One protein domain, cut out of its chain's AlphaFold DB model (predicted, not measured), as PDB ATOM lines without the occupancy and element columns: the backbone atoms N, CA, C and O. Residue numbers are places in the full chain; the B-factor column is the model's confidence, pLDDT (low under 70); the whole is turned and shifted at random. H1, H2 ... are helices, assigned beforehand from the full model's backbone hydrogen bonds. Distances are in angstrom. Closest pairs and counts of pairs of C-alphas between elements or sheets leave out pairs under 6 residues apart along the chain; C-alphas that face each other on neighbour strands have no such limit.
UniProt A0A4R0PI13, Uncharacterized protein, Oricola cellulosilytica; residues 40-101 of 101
ATOM      1  N   GLU A  40     275.791 190.505 261.675       89.75
ATOM      2  CA  GLU A  40     277.164 190.289 262.131       89.75
ATOM      3  C   GLU A  40     278.043 191.483 261.757       89.75
ATOM      4  O   GLU A  40     278.808 191.967 262.594       89.75
ATOM      5  N   VAL A  41     277.867 192.025 260.549       92.12
ATOM      6  CA  VAL A  41     278.542 193.255 260.104       92.12
ATOM      7  C   VAL A  41     278.089 194.458 260.930       92.12
ATOM      8  O   VAL A  41     278.916 195.241 261.401       92.12
ATOM      9  N   GLY A  42     276.789 194.571 261.196       90.75
ATOM     10  CA  GLY A  42     276.223 195.585 262.082       90.75
ATOM     11  C   GLY A  42     276.830 195.560 263.477       90.75
ATOM     12  O   GLY A  42     277.185 196.608 264.019       90.75
ATOM     13  N   SER A  43     277.063 194.361 264.015       92.44
ATOM     14  CA  SER A  43     277.690 194.174 265.326       92.44
ATOM     15  C   SER A  43     279.144 194.659 265.398       92.44
ATOM     16  O   SER A  43     279.679 194.818 266.498       92.44
ATOM     17  N   ILE A  44     279.808 194.911 264.261       94.31
ATOM     18  CA  ILE A  44     281.144 195.525 264.219       94.31
ATOM     19  C   ILE A  44     281.042 197.020 264.541       94.31
ATOM     20  O   ILE A  44     281.880 197.547 265.273       94.31
ATOM     21  N   PHE A  45     280.011 197.700 264.036       91.81
ATOM     22  CA  PHE A  45     279.812 199.140 264.216       91.81
ATOM     23  C   PHE A  45     279.053 199.493 265.492       91.81
ATOM     24  O   PHE A  45     279.401 200.479 266.153       91.81
ATOM     25  N   ALA A  46     278.029 198.706 265.817       92.75
ATOM     26  CA  ALA A  46     277.056 199.009 266.852       92.75
ATOM     27  C   ALA A  46     277.038 197.963 267.977       92.75
ATOM     28  O   ALA A  46     277.329 196.779 267.765       92.75
ATOM     29  N   ASP A  47     276.737 198.424 269.190       91.06
ATOM     30  CA  ASP A  47     276.388 197.574 270.323       91.06
ATOM     31  C   ASP A  47     274.961 197.017 270.207       91.06
ATOM     32  O   ASP A  47     274.243 197.292 269.244       91.06
ATOM     33  N   ASP A  48     274.573 196.194 271.179       89.06
ATOM     34  CA  ASP A  48     273.277 195.507 271.182       89.06
ATOM     35  C   ASP A  48     272.101 196.492 271.335       89.06
ATOM     36  O   ASP A  48     270.971 196.171 270.968       89.06
ATOM     37  N   ASP A  49     272.379 197.709 271.815       88.94
ATOM     38  CA  ASP A  49     271.425 198.811 271.932       88.94
ATOM     39  C   ASP A  49     271.378 199.683 270.656       88.94
ATOM     40  O   ASP A  49     270.629 200.661 270.592       88.94
ATOM     41  N   GLY A  50     272.164 199.347 269.623       88.62
ATOM     42  CA  GLY A  50     272.233 200.073 268.351       88.62
ATOM     43  C   GLY A  50     273.113 201.328 268.384       88.62
ATOM     44  O   GLY A  50     273.080 202.140 267.452       88.62
ATOM     45  N   ASN A  51     273.915 201.513 269.432       90.75
ATOM     46  CA  ASN A  51     274.810 202.656 269.559       90.75
ATOM     47  C   ASN A  51     276.187 202.352 268.984       90.75
ATOM     48  O   ASN A  51     276.698 201.240 269.062       90.75
ATOM     49  N   MET A  52     276.834 203.379 268.443       89.75
ATOM     50  CA  MET A  52     278.204 203.316 267.969       89.75
ATOM     51  C   MET A  52     279.140 202.792 269.052       89.75
ATOM     52  O   MET A  52     279.348 203.434 270.089       89.75
ATOM     53  N   ARG A  53     279.838 201.706 268.727       90.62
ATOM     54  CA  ARG A  53     280.919 201.187 269.560       90.62
ATOM     55  C   ARG A  53     282.020 202.220 269.744       90.62
ATOM     56  O   ARG A  53     282.213 203.150 268.946       90.62
ATOM     57  N   MET A  54     282.804 202.044 270.797       88.50
ATOM     58  CA  MET A  54     284.040 202.802 270.975       88.50
ATOM     59  C   MET A  54     285.034 202.484 269.847       88.50
ATOM     60  O   MET A  54     284.877 201.507 269.110       88.50
ATOM     61  N   PHE A  55     286.025 203.354 269.657       85.69
ATOM     62  CA  PHE A  55     287.008 203.184 268.584       85.69
ATOM     63  C   PHE A  55     287.802 201.878 268.734       85.69
ATOM     64  O   PHE A  55     287.926 201.128 267.767       85.69
ATOM     65  N   ASP A  56     288.254 201.570 269.951       88.25
ATOM     66  CA  ASP A  56     289.064 200.379 270.227       88.25
ATOM     67  C   ASP A  56     288.275 199.072 270.033       88.25
ATOM     68  O   ASP A  56     288.776 198.145 269.401       88.25
ATOM     69  N   ASP A  57     287.019 199.011 270.501       90.81
ATOM     70  CA  ASP A  57     286.151 197.825 270.358       90.81
ATOM     71  C   ASP A  57     285.845 197.526 268.883       90.81
ATOM     72  O   ASP A  57     286.030 196.408 268.407       90.81
ATOM     73  N   PHE A  58     285.479 198.551 268.115       91.69
ATOM     74  CA  PHE A  58     285.336 198.424 266.665       91.69
ATOM     75  C   PHE A  58     286.623 197.951 265.990       91.69
ATOM     76  O   PHE A  58     286.569 197.052 265.162       91.69
ATOM     77  N   SER A  59     287.773 198.543 266.331       90.75
ATOM     78  CA  SER A  59     289.047 198.217 265.679       90.75
ATOM     79  C   SER A  59     289.442 196.765 265.944       90.75
ATOM     80  O   SER A  59     289.886 196.056 265.039       90.75
ATOM     81  N   MET A  60     289.217 196.295 267.173       93.94
ATOM     82  CA  MET A  60     289.388 194.898 267.557       93.94
ATOM     83  C   MET A  60     288.448 193.975 266.766       93.94
ATOM     84  O   MET A  60     288.903 192.976 266.213       93.94
ATOM     85  N   ARG A  61     287.157 194.318 266.662       94.62
ATOM     86  CA  ARG A  61     286.160 193.528 265.918       94.62
ATOM     87  C   ARG A  61     286.441 193.491 264.420       94.62
ATOM     88  O   ARG A  61     286.419 192.417 263.835       94.62
ATOM     89  N   TYR A  62     286.772 194.628 263.817       92.81
ATOM     90  CA  TYR A  62     287.143 194.725 262.407       92.81
ATOM     91  C   TYR A  62     288.391 193.888 262.089       92.81
ATOM     92  O   TYR A  62     288.435 193.188 261.080       92.81
ATOM     93  N   SER A  63     289.383 193.891 262.985       92.31
ATOM     94  CA  SER A  63     290.584 193.056 262.839       92.31
ATOM     95  C   SER A  63     290.274 191.559 262.946       92.31
ATOM     96  O   SER A  63     290.899 190.753 262.260       92.31
ATOM     97  N   ALA A  64     289.310 191.187 263.793       94.88
ATOM     98  CA  ALA A  64     288.862 189.807 263.981       94.88
ATOM     99  C   ALA A  64     287.866 189.319 262.911       94.88
ATOM    100  O   ALA A  64     287.609 188.118 262.831       94.88
ATOM    101  N   ALA A  65     287.304 190.226 262.109       94.94
ATOM    102  CA  ALA A  65     286.309 189.913 261.090       94.94
ATOM    103  C   ALA A  65     286.901 189.100 259.925       94.94
ATOM    104  O   ALA A  65     288.099 189.173 259.625       94.94
ATOM    105  N   SER A  66     286.046 188.338 259.239       95.81
ATOM    106  CA  SER A  66     286.416 187.644 258.002       95.81
ATOM    107  C   SER A  66     286.715 188.639 256.872       95.81
ATOM    108  O   SER A  66     286.370 189.819 256.943       95.81
ATOM    109  N   GLU A  67     287.362 188.179 255.799       94.31
ATOM    110  CA  GLU A  67     287.596 189.023 254.616       94.31
ATOM    111  C   GLU A  67     286.287 189.520 253.992       94.31
ATOM    112  O   GLU A  67     286.193 190.693 253.640       94.31
ATOM    113  N   GLU A  68     285.268 188.660 253.930       93.88
ATOM    114  CA  GLU A  68     283.932 189.003 253.430       93.88
ATOM    115  C   GLU A  68     283.266 190.077 254.301       93.88
ATOM    116  O   GLU A  68     282.768 191.076 253.785       93.88
ATOM    117  N   GLN A  69     283.339 189.932 255.629       94.50
ATOM    118  CA  GLN A  69     282.812 190.926 256.564       94.50
ATOM    119  C   GLN A  69     283.551 192.264 256.436       94.50
ATOM    120  O   GLN A  69     282.914 193.311 256.398       94.50
ATOM    121  N   ARG A  70     284.887 192.261 256.322       94.31
ATOM    122  CA  ARG A  70     285.663 193.498 256.120       94.31
ATOM    123  C   ARG A  70     285.334 194.180 254.795       94.31
ATOM    124  O   ARG A  70     285.243 195.407 254.762       94.31
ATOM    125  N   ALA A  71     285.138 193.411 253.725       93.62
ATOM    126  CA  ALA A  71     284.719 193.946 252.433       93.62
ATOM    127  C   ALA A  71     283.346 194.628 252.531       93.62
ATOM    128  O   ALA A  71     283.171 195.731 252.017       93.62
ATOM    129  N   GLU A  72     282.404 194.025 253.258       93.50
ATOM    130  CA  GLU A  72     281.080 194.609 253.474       93.50
ATOM    131  C   GLU A  72     281.126 195.857 254.371       93.50
ATOM    132  O   GLU A  72     280.519 196.876 254.039       93.50
ATOM    133  N   VAL A  73     281.922 195.845 255.451       93.44
ATOM    134  CA  VAL A  73     282.204 197.045 256.264       93.44
ATOM    135  C   VAL A  73     282.742 198.164 255.369       93.44
ATOM    136  O   VAL A  73     282.273 199.297 255.478       93.44
ATOM    137  N   LYS A  74     283.692 197.872 254.471       93.88
ATOM    138  CA  LYS A  74     284.264 198.868 253.555       93.88
ATOM    139  C   LYS A  74     283.210 199.425 252.599       93.88
ATOM    140  O   LYS A  74     283.086 200.644 252.508       93.88
ATOM    141  N   ARG A  75     282.388 198.566 251.988       92.69
ATOM    142  CA  ARG A  75     281.276 198.971 251.112       92.69
ATOM    143  C   ARG A  75     280.295 199.912 251.823       92.69
ATOM    144  O   ARG A  75     279.909 200.935 251.264       92.69
ATOM    145  N   ILE A  76     279.917 199.595 253.063       92.31
ATOM    146  CA  ILE A  76     279.049 200.451 253.889       92.31
ATOM    147  C   ILE A  76     279.739 201.784 254.190       92.31
ATOM    148  O   ILE A  76     279.120 202.840 254.097       92.31
ATOM    149  N   CYS A  77     281.030 201.758 254.529       92.69
ATOM    150  CA  CYS A  77     281.787 202.975 254.799       92.69
ATOM    151  C   CYS A  77     281.864 203.900 253.576       92.69
ATOM    152  O   CYS A  77     281.731 205.112 253.737       92.69
ATOM    153  N   GLU A  78     282.054 203.352 252.375       92.19
ATOM    154  CA  GLU A  78     282.075 204.109 251.115       92.19
ATOM    155  C   GLU A  78     280.724 204.782 250.828       92.19
ATOM    156  O   GLU A  78     280.675 205.970 250.489       92.19
ATOM    157  N   ASP A  79     279.620 204.063 251.049       91.12
ATOM    158  CA  ASP A  79     278.267 204.623 250.961       91.12
ATOM    159  C   ASP A  79     278.079 205.760 251.979       91.12
ATOM    160  O   ASP A  79     277.630 206.857 251.653       91.12
ATOM    161  N   TYR A  80     278.538 205.569 253.215       91.06
ATOM    162  CA  TYR A  80     278.383 206.549 254.293       91.06
ATOM    163  C   TYR A  80     279.238 207.799 254.123       91.06
ATOM    164  O   TYR A  80     278.841 208.885 254.553       91.06
ATOM    165  N   ALA A  81     280.405 207.664 253.499       86.25
ATOM    166  CA  ALA A  81     281.268 208.792 253.181       86.25
ATOM    167  C   ALA A  81     280.633 209.719 252.133       86.25
ATOM    168  O   ALA A  81     280.845 210.932 252.180       86.25
ATOM    169  N   THR A  82     279.843 209.154 251.216       85.25
ATOM    170  CA  THR A  82     279.200 209.884 250.112       85.25
ATOM    171  C   THR A  82     277.735 210.232 250.378       85.25
ATOM    172  O   THR A  82     277.176 211.080 249.686       85.25
ATOM    173  N   SER A  83     277.124 209.636 251.402       86.75
ATOM    174  CA  SER A  83     275.733 209.870 251.769       86.75
ATOM    175  C   SER A  83     275.514 211.210 252.486       86.75
ATOM    176  O   SER A  83     276.134 211.524 253.511       86.75
ATOM    177  N   ASP A  84     274.541 211.973 251.986       86.06
ATOM    178  CA  ASP A  84     274.045 213.201 252.617       86.06
ATOM    179  C   ASP A  84     273.122 212.925 253.818       86.06
ATOM    180  O   ASP A  84     272.849 213.826 254.614       86.06
ATOM    181  N   THR A  85     272.636 211.686 253.979       85.94
ATOM    182  CA  THR A  85     271.725 211.313 255.077       85.94
ATOM    183  C   THR A  85     272.468 210.979 256.366       85.94
ATOM    184  O   THR A  85     271.927 211.143 257.461       85.94
ATOM    185  N   VAL A  86     273.733 210.568 256.262       87.62
ATOM    186  CA  VAL A  86     274.612 210.351 257.411       87.62
ATOM    187  C   VAL A  86     275.189 211.700 257.828       87.62
ATOM    188  O   VAL A  86     276.145 212.190 257.240       87.62
ATOM    189  N   THR A  87     274.616 212.332 258.851       85.88
ATOM    190  CA  THR A  87     275.077 213.649 259.340       85.88
ATOM    191  C   THR A  87     276.068 213.557 260.501       85.88
ATOM    192  O   THR A  87     276.728 214.541 260.832       85.88
ATOM    193  N   SER A  88     276.212 212.373 261.105       88.00
ATOM    194  CA  SER A  88     277.148 212.142 262.204       88.00
ATOM    195  C   SER A  88     278.600 212.265 261.740       88.00
ATOM    196  O   SER A  88     279.092 211.473 260.932       88.00
ATOM    197  N   LEU A  89     279.326 213.218 262.328       87.00
ATOM    198  CA  LEU A  89     280.764 213.367 262.103       87.00
ATOM    199  C   LEU A  89     281.550 212.161 262.644       87.00
ATOM    200  O   LEU A  89     282.568 211.779 262.072       87.00
ATOM    201  N   ARG A  90     281.072 211.530 263.726       86.94
ATOM    202  CA  ARG A  90     281.702 210.339 264.315       86.94
ATOM    203  C   ARG A  90     281.577 209.133 263.389       86.94
ATOM    204  O   ARG A  90     282.559 208.408 263.227       86.94
ATOM    205  N   VAL A  91     280.412 208.936 262.766       88.81
ATOM    206  CA  VAL A  91     280.206 207.905 261.738       88.81
ATOM    207  C   VAL A  91     281.106 208.180 260.538       88.81
ATOM    208  O   VAL A  91     281.875 207.303 260.160       88.81
ATOM    209  N   LYS A  92     281.116 209.408 259.998       88.56
ATOM    210  CA  LYS A  92     281.978 209.745 258.849       88.56
ATOM    211  C   LYS A  92     283.459 209.502 259.136       88.56
ATOM    212  O   LYS A  92     284.129 208.843 258.349       88.56
ATOM    213  N   ASN A  93     283.960 209.951 260.286       87.94
ATOM    214  CA  ASN A  93     285.358 209.738 260.672       87.94
ATOM    215  C   ASN A  93     285.696 208.250 260.866       87.94
ATOM    216  O   ASN A  93     286.805 207.834 260.539       87.94
ATOM    217  N   ARG A  94     284.749 207.438 261.361       88.81
ATOM    218  CA  ARG A  94     284.900 205.974 261.415       88.81
ATOM    219  C   ARG A  94     285.098 205.400 260.018       88.81
ATOM    220  O   ARG A  94     286.030 204.634 259.807       88.81
ATOM    221  N   CYS A  95     284.217 205.775 259.096       91.00
ATOM    222  CA  CYS A  95     284.189 205.245 257.743       91.00
ATOM    223  C   CYS A  95     285.438 205.632 256.949       91.00
ATOM    224  O   CYS A  95     286.025 204.774 256.299       91.00
ATOM    225  N   LEU A  96     285.914 206.874 257.080       88.31
ATOM    226  CA  LEU A  96     287.174 207.308 256.467       88.31
ATOM    227  C   LEU A  96     288.362 206.460 256.945       88.31
ATOM    228  O   LEU A  96     289.143 205.982 256.130       88.31
ATOM    229  N   GLY A  97     288.431 206.161 258.247       85.44
ATOM    230  CA  GLY A  97     289.471 205.291 258.803       85.44
ATOM    231  C   GLY A  97     289.436 203.841 258.302       85.44
ATOM    232  O   GLY A  97     290.433 203.141 258.442       85.44
ATOM    233  N   VAL A  98     288.318 203.373 257.739       88.19
ATOM    234  CA  VAL A  98     288.210 202.052 257.090       88.19
ATOM    235  C   VAL A  98     288.595 202.125 255.618       88.19
ATOM    236  O   VAL A  98     289.271 201.231 255.123       88.19
ATOM    237  N   ILE A  99     288.147 203.165 254.912       87.88
ATOM    238  CA  ILE A  99     288.377 203.322 253.469       87.88
ATOM    239  C   ILE A  99     289.870 203.482 253.165       87.88
ATOM    240  O   ILE A  99     290.351 202.906 252.189       87.88
ATOM    241  N   ASP A 100     290.585 204.216 254.024       78.94
ATOM    242  CA  ASP A 100     292.016 204.508 253.886       78.94
ATOM    243  C   ASP A 100     292.935 203.311 254.238       78.94
ATOM    244  O   ASP A 100     294.158 203.431 254.128       78.94
ATOM    245  N   GLN A 101     292.365 202.169 254.658       68.94
ATOM    246  CA  GLN A 101     293.059 200.890 254.883       68.94
ATOM    247  C   GLN A 101     292.960 199.962 253.662       68.94
ATOM    248  O   GLN A 101     293.970 199.267 253.411       68.94
TER     249      GLN A 101
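Overview. This is residues 40 to 101 of the 101 residues of an uncharacterized protein of Oricola cellulosilytica (UniProt A0A4R0PI13). One long helix, H3, makes the base of the model, and the other three helices sit over one side of it: the hairpin of H1 and H2 near its first half, with H1 packing on residues 69 to 73, and H4 crossing its second half. The link between H1 and H2 loops out on the side away from H3. The printed part has 62 residues with four named helices, in the order H1, H2, H3, H4, and no named strand; the class is all helix. It is compact, with a radius of gyration of the C-alphas of 10.8 A and spans of 29 by 24 by 17 A.

Along the chain. Find C-alpha 40 at (277.164, 190.289, 262.131), where H1, residues 40 to 45, begins. H2, residues 55 to 64, measures 14.3 A from first to last C-alpha. H3, residues 67 to 82, runs 22.9 A from C-alpha 67 at (287.596, 189.023, 254.616). H4, residues 89 to 99, runs 15.3 A and ends at C-alpha 99, (288.377, 203.322, 253.469).

Arrangement. Start at H1, which touches H2 in a helical hairpin; their closest C-alphas, Ile 44 and Phe 58, are 5.7 A apart, at a shallow tilt of 30 degrees, opposite ways. H1 touches H3 through residues 69 to 73 of H3 alone, with the C-alphas of Val 41 and Gln 69 closest at 6.0 A, at a steep tilt of 49 degrees. Look next at Cys 77 and Cys 95, the closest C-alphas of H3 and H4 at 4.4 A; these helices touch at a steep tilt of 48 degrees, opposite ways. The helix packing is mostly crossed, helices meeting at steep tilts, but only just: 1 of 3 touching pairs is shallow. H2 is close but not clearly touching H4, while H1 and H4 are apart. In H2, H3 and H4 every O i to N i+4 pair is within hydrogen-bond range; in H1 0 of 2 are, beside 3 of 3 O i to N i+3 pairs.

Size, cuts and confidence. The two C-alphas farthest apart, Ala 64 and Asp 84, are 29.9 A from each other. The printed part has no cut and no long link. Its mean pLDDT is 90.0, and residue 101, the chain's last, is under 70.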